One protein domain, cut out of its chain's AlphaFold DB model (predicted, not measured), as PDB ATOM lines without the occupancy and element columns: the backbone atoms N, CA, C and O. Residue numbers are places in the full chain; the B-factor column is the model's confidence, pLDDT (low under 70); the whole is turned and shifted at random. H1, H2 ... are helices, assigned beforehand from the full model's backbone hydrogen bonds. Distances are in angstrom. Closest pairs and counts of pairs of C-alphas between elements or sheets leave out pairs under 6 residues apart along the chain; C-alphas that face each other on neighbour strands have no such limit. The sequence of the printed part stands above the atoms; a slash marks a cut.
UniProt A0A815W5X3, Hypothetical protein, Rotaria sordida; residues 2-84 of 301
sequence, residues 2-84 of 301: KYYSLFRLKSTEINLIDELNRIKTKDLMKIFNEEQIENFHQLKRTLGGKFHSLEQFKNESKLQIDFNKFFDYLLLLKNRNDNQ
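This is residues 2 to 84 of the 301 residues of the protein "Hypothetical protein" of Rotaria sordida (UniProt A0A815W5X3). Look first for one long helix, H1, whose residues 2 to 11 stick out as a free arm and whose later residues run into a small body of helices. In that body H5 packs across the later part of H1 at close to a right angle, H4 only just touches H1 with residues 13 to 17 of H1, and H3 and the short H2 complete the body with few contacts to the other helices. You will find 83 printed residues with five named helices, in the order H1, H2, H3, H4, H5, and no named strand; the class is all helix. The whole is compact, with a radius of gyration of the C-alphas of 13.1 A, yet elongated in outline, spanning 43 by 28 by 22 A, and the arm of H1 makes much of that length.

Find C-alpha 2 at (114.104, 183.789, 129.384); from there H1, residues 2 to 22, runs 31.6 A to C-alpha 22 at (141.179, 192.982, 142.832). H5 takes residues 67 to 82, 21.8 A long, and ends at C-alpha 82, at (141.147, 184.937, 131.989). H3 covers residues 34 to 46, 18.4 A long. The shorter helices are H4, residues 54 to 60 and 9.9 A long, and H2, residues 25 to 28 and 5.0 A long.

Start at residues 16 to 20 of H1, which touch residues 71 to 78 of H5; the closest C-alphas are those of Glu 19 and Leu 74, 6.6 A apart, and the two helices are about perpendicular at 85 degrees. With residues 13 to 17, H1 only just touches H4, with 3 pairs of C-alphas within 8 A, the closest being those of Ile 17 and Leu 54 at 6.3 A; they stand at a steep tilt of 53 degrees, the same way. Farther out, H3 is close to H4 but not clearly touching it, with the C-alphas of Leu 43 and Glu 60 closest at 7.6 A. H2 is likewise close to H3 but not clearly touching it, with the C-alphas of Leu 28 and Ile 37 closest at 6.6 A. H2 and H5 are near each other, with 5 pairs of C-alphas within 10 A. H3 is apart from H5. Along the backbone, each O i to N i+4 pair is within hydrogen-bond range in H3, H4 and H5, and 16 of 17 are in H1; H2 is too short for such a pair.

The C-alphas of Lys 2 and Glu 34 are the two farthest apart, at 43.5 A. Without residues 2 to 11, which stand free, the body spans 31 by 24 by 20 A. The printed part has no cut. The links H1 to H2 and H2 to H3 are tight, those from H3 to H4 and from H4 to H5 are short, and no link is long. Look for low confidence in the B-factor column at residues 2 to 15 and 77 to 84, where pLDDT is under 70; the mean of the printed part is 71.7.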
ATOM      1  N   LYS A   2     114.150 182.505 128.625       23.48
ATOM      2  CA  LYS A   2     114.104 183.789 129.384       23.48
ATOM      3  C   LYS A   2     114.869 183.822 130.728       23.48
ATOM      4  O   LYS A   2     115.320 184.881 131.135       23.48
ATOM      5  N   TYR A   3     115.064 182.680 131.395       24.81
ATOM      6  CA  TYR A   3     115.847 182.610 132.643       24.81
ATOM      7  C   TYR A   3     117.370 182.671 132.422       24.81
ATOM      8  O   TYR A   3     118.096 183.130 133.298       24.81
ATOM      9  N   TYR A   4     117.862 182.281 131.241       26.81
ATOM     10  CA  TYR A   4     119.299 182.270 130.932       26.81
ATOM     11  C   TYR A   4     119.874 183.679 130.704       26.81
ATOM     12  O   TYR A   4     121.033 183.928 131.033       26.81
ATOM     13  N   SER A   5     119.079 184.625 130.189       25.97
ATOM     14  CA  SER A   5     119.527 186.006 129.952       25.97
ATOM     15  C   SER A   5     119.641 186.826 131.244       25.97
ATOM     16  O   SER A   5     120.610 187.563 131.414       25.97
ATOM     17  N   LEU A   6     118.718 186.638 132.193       26.05
ATOM     18  CA  LEU A   6     118.780 187.238 133.535       26.05
ATOM     19  C   LEU A   6     119.948 186.685 134.375       26.05
ATOM     20  O   LEU A   6     120.598 187.443 135.095       26.05
ATOM     21  N   PHE A   7     120.266 185.391 134.241       30.45
ATOM     22  CA  PHE A   7     121.439 184.782 134.883       30.45
ATOM     23  C   PHE A   7     122.765 185.319 134.325       30.45
ATOM     24  O   PHE A   7     123.689 185.583 135.095       30.45
ATOM     25  N   ARG A   8     122.858 185.546 133.005       32.69
ATOM     26  CA  ARG A   8     124.063 186.115 132.375       32.69
ATOM     27  C   ARG A   8     124.363 187.529 132.878       32.69
ATOM     28  O   ARG A   8     125.508 187.808 133.223       32.69
ATOM     29  N   LEU A   9     123.346 188.384 132.997       37.12
ATOM     30  CA  LEU A   9     123.508 189.758 133.492       37.12
ATOM     31  C   LEU A   9     123.993 189.790 134.951       37.12
ATOM     32  O   LEU A   9     125.005 190.431 135.230       37.12
ATOM     33  N   LYS A  10     123.385 188.998 135.850       45.38
ATOM     34  CA  LYS A  10     123.844 188.884 137.250       45.38
ATOM     35  C   LYS A  10     125.246 188.283 137.375       45.38
ATOM     36  O   LYS A  10     126.036 188.743 138.191       45.38
ATOM     37  N   SER A  11     125.589 187.290 136.549       52.00
ATOM     38  CA  SER A  11     126.940 186.709 136.551       52.00
ATOM     39  C   SER A  11     128.005 187.702 136.078       52.00
ATOM     40  O   SER A  11     129.132 187.677 136.561       52.00
ATOM     41  N   THR A  12     127.661 188.605 135.157       59.38
ATOM     42  CA  THR A  12     128.592 189.623 134.648       59.38
ATOM     43  C   THR A  12     128.851 190.684 135.712       59.38
ATOM     44  O   THR A  12     129.996 191.068 135.922       59.38
ATOM     45  N   GLU A  13     127.811 191.079 136.446       63.16
ATOM     46  CA  GLU A  13     127.912 192.033 137.550       63.16
ATOM     47  C   GLU A  13     128.742 191.490 138.725       63.16
ATOM     48  O   GLU A  13     129.669 192.162 139.170       63.16
ATOM     49  N   ILE A  14     128.488 190.249 139.163       61.69
ATOM     50  CA  ILE A  14     129.273 189.583 140.222       61.69
ATOM     51  C   ILE A  14     130.756 189.509 139.834       61.69
ATOM     52  O   ILE A  14     131.627 189.882 140.614       61.69
ATOM     53  N   ASN A  15     131.042 189.103 138.594       66.75
ATOM     54  CA  ASN A  15     132.413 189.003 138.099       66.75
ATOM     55  C   ASN A  15     133.122 190.367 138.021       66.75
ATOM     56  O   ASN A  15     134.323 190.455 138.259       66.75
ATOM     57  N   LEU A  16     132.398 191.438 137.685       75.19
ATOM     58  CA  LEU A  16     132.957 192.790 137.636       75.19
ATOM     59  C   LEU A  16     133.247 193.355 139.027       75.19
ATOM     60  O   LEU A  16     134.232 194.068 139.191       75.19
ATOM     61  N   ILE A  17     132.431 193.020 140.027       81.06
ATOM     62  CA  ILE A  17     132.676 193.396 141.426       81.06
ATOM     63  C   ILE A  17     133.948 192.720 141.950       81.06
ATOM     64  O   ILE A  17     134.750 193.360 142.633       81.06
ATOM     65  N   ASP A  18     134.173 191.452 141.605       76.69
ATOM     66  CA  ASP A  18     135.397 190.740 141.979       76.69
ATOM     67  C   ASP A  18     136.645 191.389 141.367       76.69
ATOM     68  O   ASP A  18     137.627 191.629 142.077       76.69
ATOM     69  N   GLU A  19     136.602 191.755 140.083       81.56
ATOM     70  CA  GLU A  19     137.712 192.457 139.430       81.56
ATOM     71  C   GLU A  19     137.905 193.879 139.976       81.56
ATOM     72  O   GLU A  19     139.037 194.284 140.248       81.56
ATOM     73  N   LEU A  20     136.823 194.611 140.251       85.19
ATOM     74  CA  LEU A  20     136.862 195.914 140.924       85.19
ATOM     75  C   LEU A  20     137.538 195.816 142.302       85.19
ATOM     76  O   LEU A  20     138.305 196.691 142.704       85.19
ATOM     77  N   ASN A  21     137.298 194.726 143.030       83.31
ATOM     78  CA  ASN A  21     137.921 194.478 144.326       83.31
ATOM     79  C   ASN A  21     139.391 194.044 144.219       83.31
ATOM     80  O   ASN A  21     140.154 194.273 145.165       83.31
ATOM     81  N   ARG A  22     139.809 193.463 143.090       83.38
ATOM     82  CA  ARG A  22     141.179 192.982 142.832       83.38
ATOM     83  C   ARG A  22     142.054 193.969 142.062       83.38
ATOM     84  O   ARG A  22     143.266 193.751 141.984       83.38
ATOM     85  N   ILE A  23     141.472 195.035 141.510       84.00
ATOM     86  CA  ILE A  23     142.200 196.001 140.691       84.00
ATOM     87  C   ILE A  23     143.379 196.601 141.467       84.00
ATOM     88  O   ILE A  23     143.262 197.025 142.619       84.00
ATOM     89  N   LYS A  24     144.555 196.599 140.835       83.00
ATOM     90  CA  LYS A  24     145.797 197.114 141.422       83.00
ATOM     91  C   LYS A  24     145.962 198.591 141.076       83.00
ATOM     92  O   LYS A  24     145.554 199.025 140.003       83.00
ATOM     93  N   THR A  25     146.666 199.348 141.920       84.19
ATOM     94  CA  THR A  25     146.960 200.778 141.691       84.19
ATOM     95  C   THR A  25     147.583 201.036 140.316       84.19
ATOM     96  O   THR A  25     147.178 201.959 139.621       84.19
ATOM     97  N   LYS A  26     148.490 200.160 139.863       84.75
ATOM     98  CA  LYS A  26     149.102 200.232 138.523       84.75
ATOM     99  C   LYS A  26     148.113 200.142 137.358       84.75
ATOM    100  O   LYS A  26     148.412 200.613 136.267       84.75
ATOM    101  N   ASP A  27     146.974 199.493 137.571       82.50
ATOM    102  CA  ASP A  27     145.941 199.341 136.555       82.50
ATOM    103  C   ASP A  27     144.930 200.485 136.625       82.50
ATOM    104  O   ASP A  27     144.444 200.906 135.579       82.50
ATOM    105  N   LEU A  28     144.704 201.054 137.815       83.31
ATOM    106  CA  LEU A  28     143.954 202.302 137.986       83.31
ATOM    107  C   LEU A  28     144.674 203.494 137.336       83.31
ATOM    108  O   LEU A  28     144.022 204.282 136.665       83.31
ATOM    109  N   MET A  29     146.009 203.574 137.430       84.38
ATOM    110  CA  MET A  29     146.828 204.633 136.802       84.38
ATOM    111  C   MET A  29     146.691 204.734 135.276       84.38
ATOM    112  O   MET A  29     147.102 205.724 134.682       84.38
ATOM    113  N   LYS A  30     146.116 203.726 134.615       81.94
ATOM    114  CA  LYS A  30     145.864 203.758 133.166       81.94
ATOM    115  C   LYS A  30     144.564 204.478 132.795       81.94
ATOM    116  O   LYS A  30     144.313 204.689 131.611       81.94
ATOM    117  N   ILE A  31     143.720 204.784 133.780       78.56
ATOM    118  CA  ILE A  31     142.361 205.310 133.584       78.56
ATOM    119  C   ILE A  31     142.120 206.544 134.452       78.56
ATOM    120  O   ILE A  31     141.408 207.453 134.036       78.56
ATOM    121  N   PHE A  32     142.690 206.554 135.654       83.75
ATOM    122  CA  PHE A  32     142.497 207.571 136.672       83.75
ATOM    123  C   PHE A  32     143.773 208.379 136.877       83.75
ATOM    124  O   PHE A  32     144.880 207.842 136.804       83.75
ATOM    125  N   ASN A  33     143.600 209.665 137.171       86.38
ATOM    126  CA  ASN A  33     144.665 210.496 137.718       86.38
ATOM    127  C   ASN A  33     144.900 210.171 139.209       86.38
ATOM    128  O   ASN A  33     144.155 209.405 139.822       86.38
ATOM    129  N   GLU A  34     145.948 210.740 139.801       84.94
ATOM    130  CA  GLU A  34     146.349 210.439 141.184       84.94
ATOM    131  C   GLU A  34     145.245 210.747 142.209       84.94
ATOM    132  O   GLU A  34     144.951 209.910 143.063       84.94
ATOM    133  N   GLU A  35     144.559 211.881 142.062       85.50
ATOM    134  CA  GLU A  35     143.449 212.294 142.931       85.50
ATOM    135  C   GLU A  35     142.264 211.313 142.854       85.50
ATOM    136  O   GLU A  35     141.667 210.929 143.861       85.50
ATOM    137  N   GLN A  36     141.925 210.835 141.657       84.00
ATOM    138  CA  GLN A  36     140.880 209.832 141.446       84.00
ATOM    139  C   GLN A  36     141.262 208.466 142.036       84.00
ATOM    140  O   GLN A  36     140.402 207.751 142.553       84.00
ATOM    141  N   ILE A  37     142.543 208.095 141.996       86.44
ATOM    142  CA  ILE A  37     143.043 206.859 142.615       86.44
ATOM    143  C   ILE A  37     142.957 206.946 144.138       86.44
ATOM    144  O   ILE A  37     142.550 205.978 144.786       86.44
ATOM    145  N   GLU A  38     143.316 208.089 144.713       84.94
ATOM    146  CA  GLU A  38     143.195 208.327 146.149       84.94
ATOM    147  C   GLU A  38     141.732 208.249 146.596       84.94
ATOM    148  O   GLU A  38     141.408 207.476 147.503       84.94
ATOM    149  N   ASN A  39     140.834 208.925 145.875       85.31
ATOM    150  CA  ASN A  39     139.391 208.864 146.102       85.31
ATOM    151  C   ASN A  39     138.836 207.433 145.987       85.31
ATOM    152  O   ASN A  39     138.015 207.015 146.806       85.31
ATOM    153  N   PHE A  40     139.307 206.645 145.015       87.94
ATOM    154  CA  PHE A  40     138.937 205.234 144.875       87.94
ATOM    155  C   PHE A  40     139.348 204.408 146.105       87.94
ATOM    156  O   PHE A  40     138.544 203.645 146.649       87.94
ATOM    157  N   HIS A  41     140.594 204.556 146.567       87.38
ATOM    158  CA  HIS A  41     141.091 203.830 147.740       87.38
ATOM    159  C   HIS A  41     140.401 204.275 149.025       87.38
ATOM    160  O   HIS A  41     140.087 203.432 149.867       87.38
ATOM    161  N   GLN A  42     140.145 205.573 149.175       86.44
ATOM    162  CA  GLN A  42     139.426 206.119 150.318       86.44
ATOM    163  C   GLN A  42     138.003 205.563 150.372       86.44
ATOM    164  O   GLN A  42     137.603 205.038 151.408       86.44
ATOM    165  N   LEU A  43     137.282 205.569 149.249       85.06
ATOM    166  CA  LEU A  43     135.947 204.985 149.155       85.06
ATOM    167  C   LEU A  43     135.948 203.498 149.530       85.06
ATOM    168  O   LEU A  43     135.146 203.058 150.354       85.06
ATOM    169  N   LYS A  44     136.890 202.722 148.984       86.12
ATOM    170  CA  LYS A  44     137.017 201.294 149.298       86.12
ATOM    171  C   LYS A  44     137.257 201.052 150.790       86.12
ATOM    172  O   LYS A  44     136.709 200.101 151.342       86.12
ATOM    173  N   ARG A  45     138.054 201.897 151.457       86.12
ATOM    174  CA  ARG A  45     138.277 201.821 152.914       86.12
ATOM    175  C   ARG A  45     137.008 202.145 153.696       86.12
ATOM    176  O   ARG A  45     136.671 201.388 154.601       86.12
ATOM    177  N   THR A  46     136.293 203.207 153.321       84.00
ATOM    178  CA  THR A  46     135.017 203.599 153.944       84.00
ATOM    179  C   THR A  46     133.978 202.479 153.860       84.00
ATOM    180  O   THR A  46     133.219 202.268 154.800       84.00
ATOM    181  N   LEU A  47     134.013 201.690 152.784       80.44
ATOM    182  CA  LEU A  47     133.132 200.544 152.552       80.44
ATOM    183  C   LEU A  47     133.596 199.215 153.173       80.44
ATOM    184  O   LEU A  47     133.095 198.146 152.822       80.44
ATOM    185  N   GLY A  48     134.553 199.244 154.102       80.69
ATOM    186  CA  GLY A  48     135.031 198.031 154.775       80.69
ATOM    187  C   GLY A  48     135.984 197.189 153.920       80.69
ATOM    188  O   GLY A  48     136.089 195.977 154.101       80.69
ATOM    189  N   GLY A  49     136.681 197.820 152.974       80.62
ATOM    190  CA  GLY A  49     137.743 197.211 152.174       80.62
ATOM    191  C   GLY A  49     137.276 196.495 150.906       80.62
ATOM    192  O   GLY A  49     138.125 195.996 150.163       80.62
ATOM    193  N   LYS A  50     135.967 196.448 150.624       86.25
ATOM    194  CA  LYS A  50     135.410 195.816 149.420       86.25
ATOM    195  C   LYS A  50     134.093 196.459 148.973       86.25
ATOM    196  O   LYS A  50     133.295 196.894 149.793       86.25
ATOM    197  N   PHE A  51     133.856 196.454 147.667       84.44
ATOM    198  CA  PHE A  51     132.585 196.825 147.049       84.44
ATOM    199  C   PHE A  51     131.651 195.616 147.000       84.44
ATOM    200  O   PHE A  51     132.109 194.507 146.709       84.44
ATOM    201  N   HIS A  52     130.361 195.828 147.271       80.25
ATOM    202  CA  HIS A  52     129.355 194.760 147.295       80.25
ATOM    203  C   HIS A  52     128.449 194.762 146.061       80.25
ATOM    204  O   HIS A  52     127.895 193.720 145.717       80.25
ATOM    205  N   SER A  53     128.313 195.903 145.380       83.19
ATOM    206  CA  SER A  53     127.614 196.009 144.098       83.19
ATOM    207  C   SER A  53     128.219 197.095 143.204       83.19
ATOM    208  O   SER A  53     128.874 198.024 143.688       83.19
ATOM    209  N   LEU A  54     128.000 196.992 141.886       79.31
ATOM    210  CA  LEU A  54     128.403 198.049 140.948       79.31
ATOM    211  C   LEU A  54     127.564 199.313 141.138       79.31
ATOM    212  O   LEU A  54     128.071 200.415 140.955       79.31
ATOM    213  N   GLU A  55     126.296 199.159 141.514       80.81
ATOM    214  CA  GLU A  55     125.404 200.272 141.838       80.81
ATOM    215  C   GLU A  55     125.885 201.037 143.076       80.81
ATOM    216  O   GLU A  55     125.948 202.263 143.047       80.81
ATOM    217  N   GLN A  56     126.334 200.327 144.118       81.94
ATOM    218  CA  GLN A  56     126.960 200.940 145.288       81.94
ATOM    219  C   GLN A  56     128.209 201.729 144.887       81.94
ATOM    220  O   GLN A  56     128.360 202.888 145.265       81.94
ATOM    221  N   PHE A  57     129.082 201.127 144.075       83.31
ATOM    222  CA  PHE A  57     130.268 201.816 143.575       83.31
ATOM    223  C   PHE A  57     129.900 203.079 142.785       83.31
ATOM    224  O   PHE A  57     130.441 204.140 143.069       83.31
ATOM    225  N   LYS A  58     128.947 203.000 141.849       81.62
ATOM    226  CA  LYS A  58     128.488 204.157 141.061       81.62
ATOM    227  C   LYS A  58     127.944 205.278 141.939       81.62
ATOM    228  O   LYS A  58     128.353 206.419 141.769       81.62
ATOM    229  N   ASN A  59     127.045 204.944 142.862       80.62
ATOM    230  CA  ASN A  59     126.321 205.928 143.663       80.62
ATOM    231  C   ASN A  59     127.213 206.594 144.713       80.62
ATOM    232  O   ASN A  59     127.028 207.769 145.022       80.62
ATOM    233  N   GLU A  60     128.178 205.858 145.264       79.81
ATOM    234  CA  GLU A  60     129.065 206.385 146.300       79.81
ATOM    235  C   GLU A  60     130.364 206.975 145.745       79.81
ATOM    236  O   GLU A  60     130.999 207.814 146.392       79.81
ATOM    237  N   SER A  61     130.772 206.575 144.538       72.12
ATOM    238  CA  SER A  61     131.943 207.164 143.908       72.12
ATOM    239  C   SER A  61     131.619 208.568 143.408       72.12
ATOM    240  O   SER A  61     130.899 208.778 142.439       72.12
ATOM    241  N   LYS A  62     132.229 209.565 144.049       71.75
ATOM    242  CA  LYS A  62     132.280 210.948 143.546       71.75
ATOM    243  C   LYS A  62     133.289 211.107 142.399       71.75
ATOM    244  O   LYS A  62     133.745 212.210 142.112       71.75
ATOM    245  N   LEU A  63     133.688 209.996 141.781       71.81
ATOM    246  CA  LEU A  63     134.660 209.974 140.705       71.81
ATOM    247  C   LEU A  63     133.991 210.545 139.454       71.81
ATOM    248  O   LEU A  63     133.020 209.985 138.952       71.81
ATOM    249  N   GLN A  64     134.514 211.657 138.939       73.19
ATOM    250  CA  GLN A  64     134.100 212.205 137.646       73.19
ATOM    251  C   GLN A  64     134.693 211.352 136.517       73.19
ATOM    252  O   GLN A  64     135.684 211.728 135.891       73.19
ATOM    253  N   ILE A  65     134.136 210.158 136.318       72.06
ATOM    254  CA  ILE A  65     134.632 209.175 135.352       72.06
ATOM    255  C   ILE A  65     133.523 208.716 134.414       72.06
ATOM    256  O   ILE A  65     132.348 208.649 134.777       72.06
ATOM    257  N   ASP A  66     133.920 208.336 133.204       78.50
ATOM    258  CA  ASP A  66     133.056 207.573 132.315       78.50
ATOM    259  C   ASP A  66     133.002 206.120 132.805       78.50
ATOM    260  O   ASP A  66     133.913 205.317 132.569       78.50
ATOM    261  N   PHE A  67     131.925 205.790 133.516       75.62
ATOM    262  CA  PHE A  67     131.707 204.448 134.044       75.62
ATOM    263  C   PHE A  67     131.631 203.382 132.950       75.62
ATOM    264  O   PHE A  67     132.051 202.257 133.203       75.62
ATOM    265  N   ASN A  68     131.150 203.704 131.744       72.56
ATOM    266  CA  ASN A  68     131.091 202.724 130.658       72.56
ATOM    267  C   ASN A  68     132.508 202.351 130.223       72.56
ATOM    268  O   ASN A  68     132.867 201.176 130.239       72.56
ATOM    269  N   LYS A  69     133.361 203.353 129.984       73.75
ATOM    270  CA  LYS A  69     134.774 203.140 129.642       73.75
ATOM    271  C   LYS A  69     135.542 202.409 130.749       73.75
ATOM    272  O   LYS A  69     136.418 201.589 130.472       73.75
ATOM    273  N   PHE A  70     135.217 202.690 132.010       78.94
ATOM    274  CA  PHE A  70     135.809 202.005 133.156       78.94
ATOM    275  C   PHE A  70     135.379 200.533 133.250       78.94
ATOM    276  O   PHE A  70     136.228 199.664 133.458       78.94
ATOM    277  N   PHE A  71     134.095 200.220 133.050       80.19
ATOM    278  CA  PHE A  71     133.637 198.829 133.037       80.19
ATOM    279  C   PHE A  71     134.140 198.059 131.824       80.19
ATOM    280  O   PHE A  71     134.523 196.903 131.984       80.19
ATOM    281  N   ASP A  72     134.240 198.688 130.655       72.19
ATOM    282  CA  ASP A  72     134.872 198.081 129.482       72.19
ATOM    283  C   ASP A  72     136.336 197.730 129.772       72.19
ATOM    284  O   ASP A  72     136.811 196.652 129.416       72.19
ATOM    285  N   TYR A  73     137.051 198.592 130.499       76.69
ATOM    286  CA  TYR A  73     138.408 198.290 130.941       76.69
ATOM    287  C   TYR A  73     138.465 197.161 131.981       76.69
ATOM    288  O   TYR A  73     139.362 196.322 131.910       76.69
ATOM    289  N   LEU A  74     137.518 197.086 132.921       75.12
ATOM    290  CA  LEU A  74     137.416 195.959 133.856       75.12
ATOM    291  C   LEU A  74     137.095 194.647 133.134       75.12
ATOM    292  O   LEU A  74     137.694 193.624 133.453       75.12
ATOM    293  N   LEU A  75     136.234 194.674 132.115       71.00
ATOM    294  CA  LEU A  75     135.986 193.532 131.233       71.00
ATOM    295  C   LEU A  75     137.249 193.145 130.456       71.00
ATOM    296  O   LEU A  75     137.545 191.963 130.323       71.00
ATOM    297  N   LEU A  76     138.031 194.114 129.976       70.25
ATOM    298  CA  LEU A  76     139.310 193.859 129.307       70.25
ATOM    299  C   LEU A  76     140.369 193.297 130.262       70.25
ATOM    300  O   LEU A  76     141.117 192.407 129.867       70.25
ATOM    301  N   LEU A  77     140.451 193.789 131.500       67.62
ATOM    302  CA  LEU A  77     141.318 193.228 132.538       67.62
ATOM    303  C   LEU A  77     140.903 191.810 132.888       67.62
ATOM    304  O   LEU A  77     141.770 190.947 132.951       67.62
ATOM    305  N   LYS A  78     139.600 191.566 133.031       67.88
ATOM    306  CA  LYS A  78     139.052 190.230 133.216       67.88
ATOM    307  C   LYS A  78     139.459 189.334 132.059       67.88
ATOM    308  O   LYS A  78     140.110 188.338 132.290       67.88
ATOM    309  N   ASN A  79     139.212 189.737 130.815       60.00
ATOM    310  CA  ASN A  79     139.605 188.959 129.642       60.00
ATOM    311  C   ASN A  79     141.126 188.753 129.572       60.00
ATOM    312  O   ASN A  79     141.580 187.717 129.112       60.00
ATOM    313  N   ARG A  80     141.941 189.709 130.035       60.31
ATOM    314  CA  ARG A  80     143.403 189.555 130.134       60.31
ATOM    315  C   ARG A  80     143.832 188.636 131.272       60.31
ATOM    316  O   ARG A  80     144.854 187.985 131.112       60.31
ATOM    317  N   ASN A  81     143.109 188.605 132.386       55.62
ATOM    318  CA  ASN A  81     143.349 187.716 133.523       55.62
ATOM    319  C   ASN A  81     142.830 186.299 133.228       55.62
ATOM    320  O   ASN A  81     143.513 185.335 133.538       55.62
ATOM    321  N   ASP A  82     141.700 186.177 132.534       53.16
ATOM    322  CA  ASP A  82     141.147 184.937 131.989       53.16
ATOM    323  C   ASP A  82     142.056 184.391 130.865       53.16
ATOM    324  O   ASP A  82     142.236 183.183 130.745       53.16
ATOM    325  N   ASN A  83     142.703 185.274 130.086       41.00
ATOM    326  CA  ASN A  83     143.744 184.911 129.112       41.00
ATOM    327  C   ASN A  83     145.151 184.791 129.729       41.00
ATOM    328  O   ASN A  83     146.075 184.338 129.049       41.00
ATOM    329  N   GLN A  84     145.358 185.188 130.990       45.16
ATOM    330  CA  GLN A  84     146.547 184.787 131.733       45.16
ATOM    331  C   GLN A  84     146.289 183.354 132.162       45.16
ATOM    332  O   GLN A  84     145.709 183.117 133.216       45.16
TER     333      GLN A  84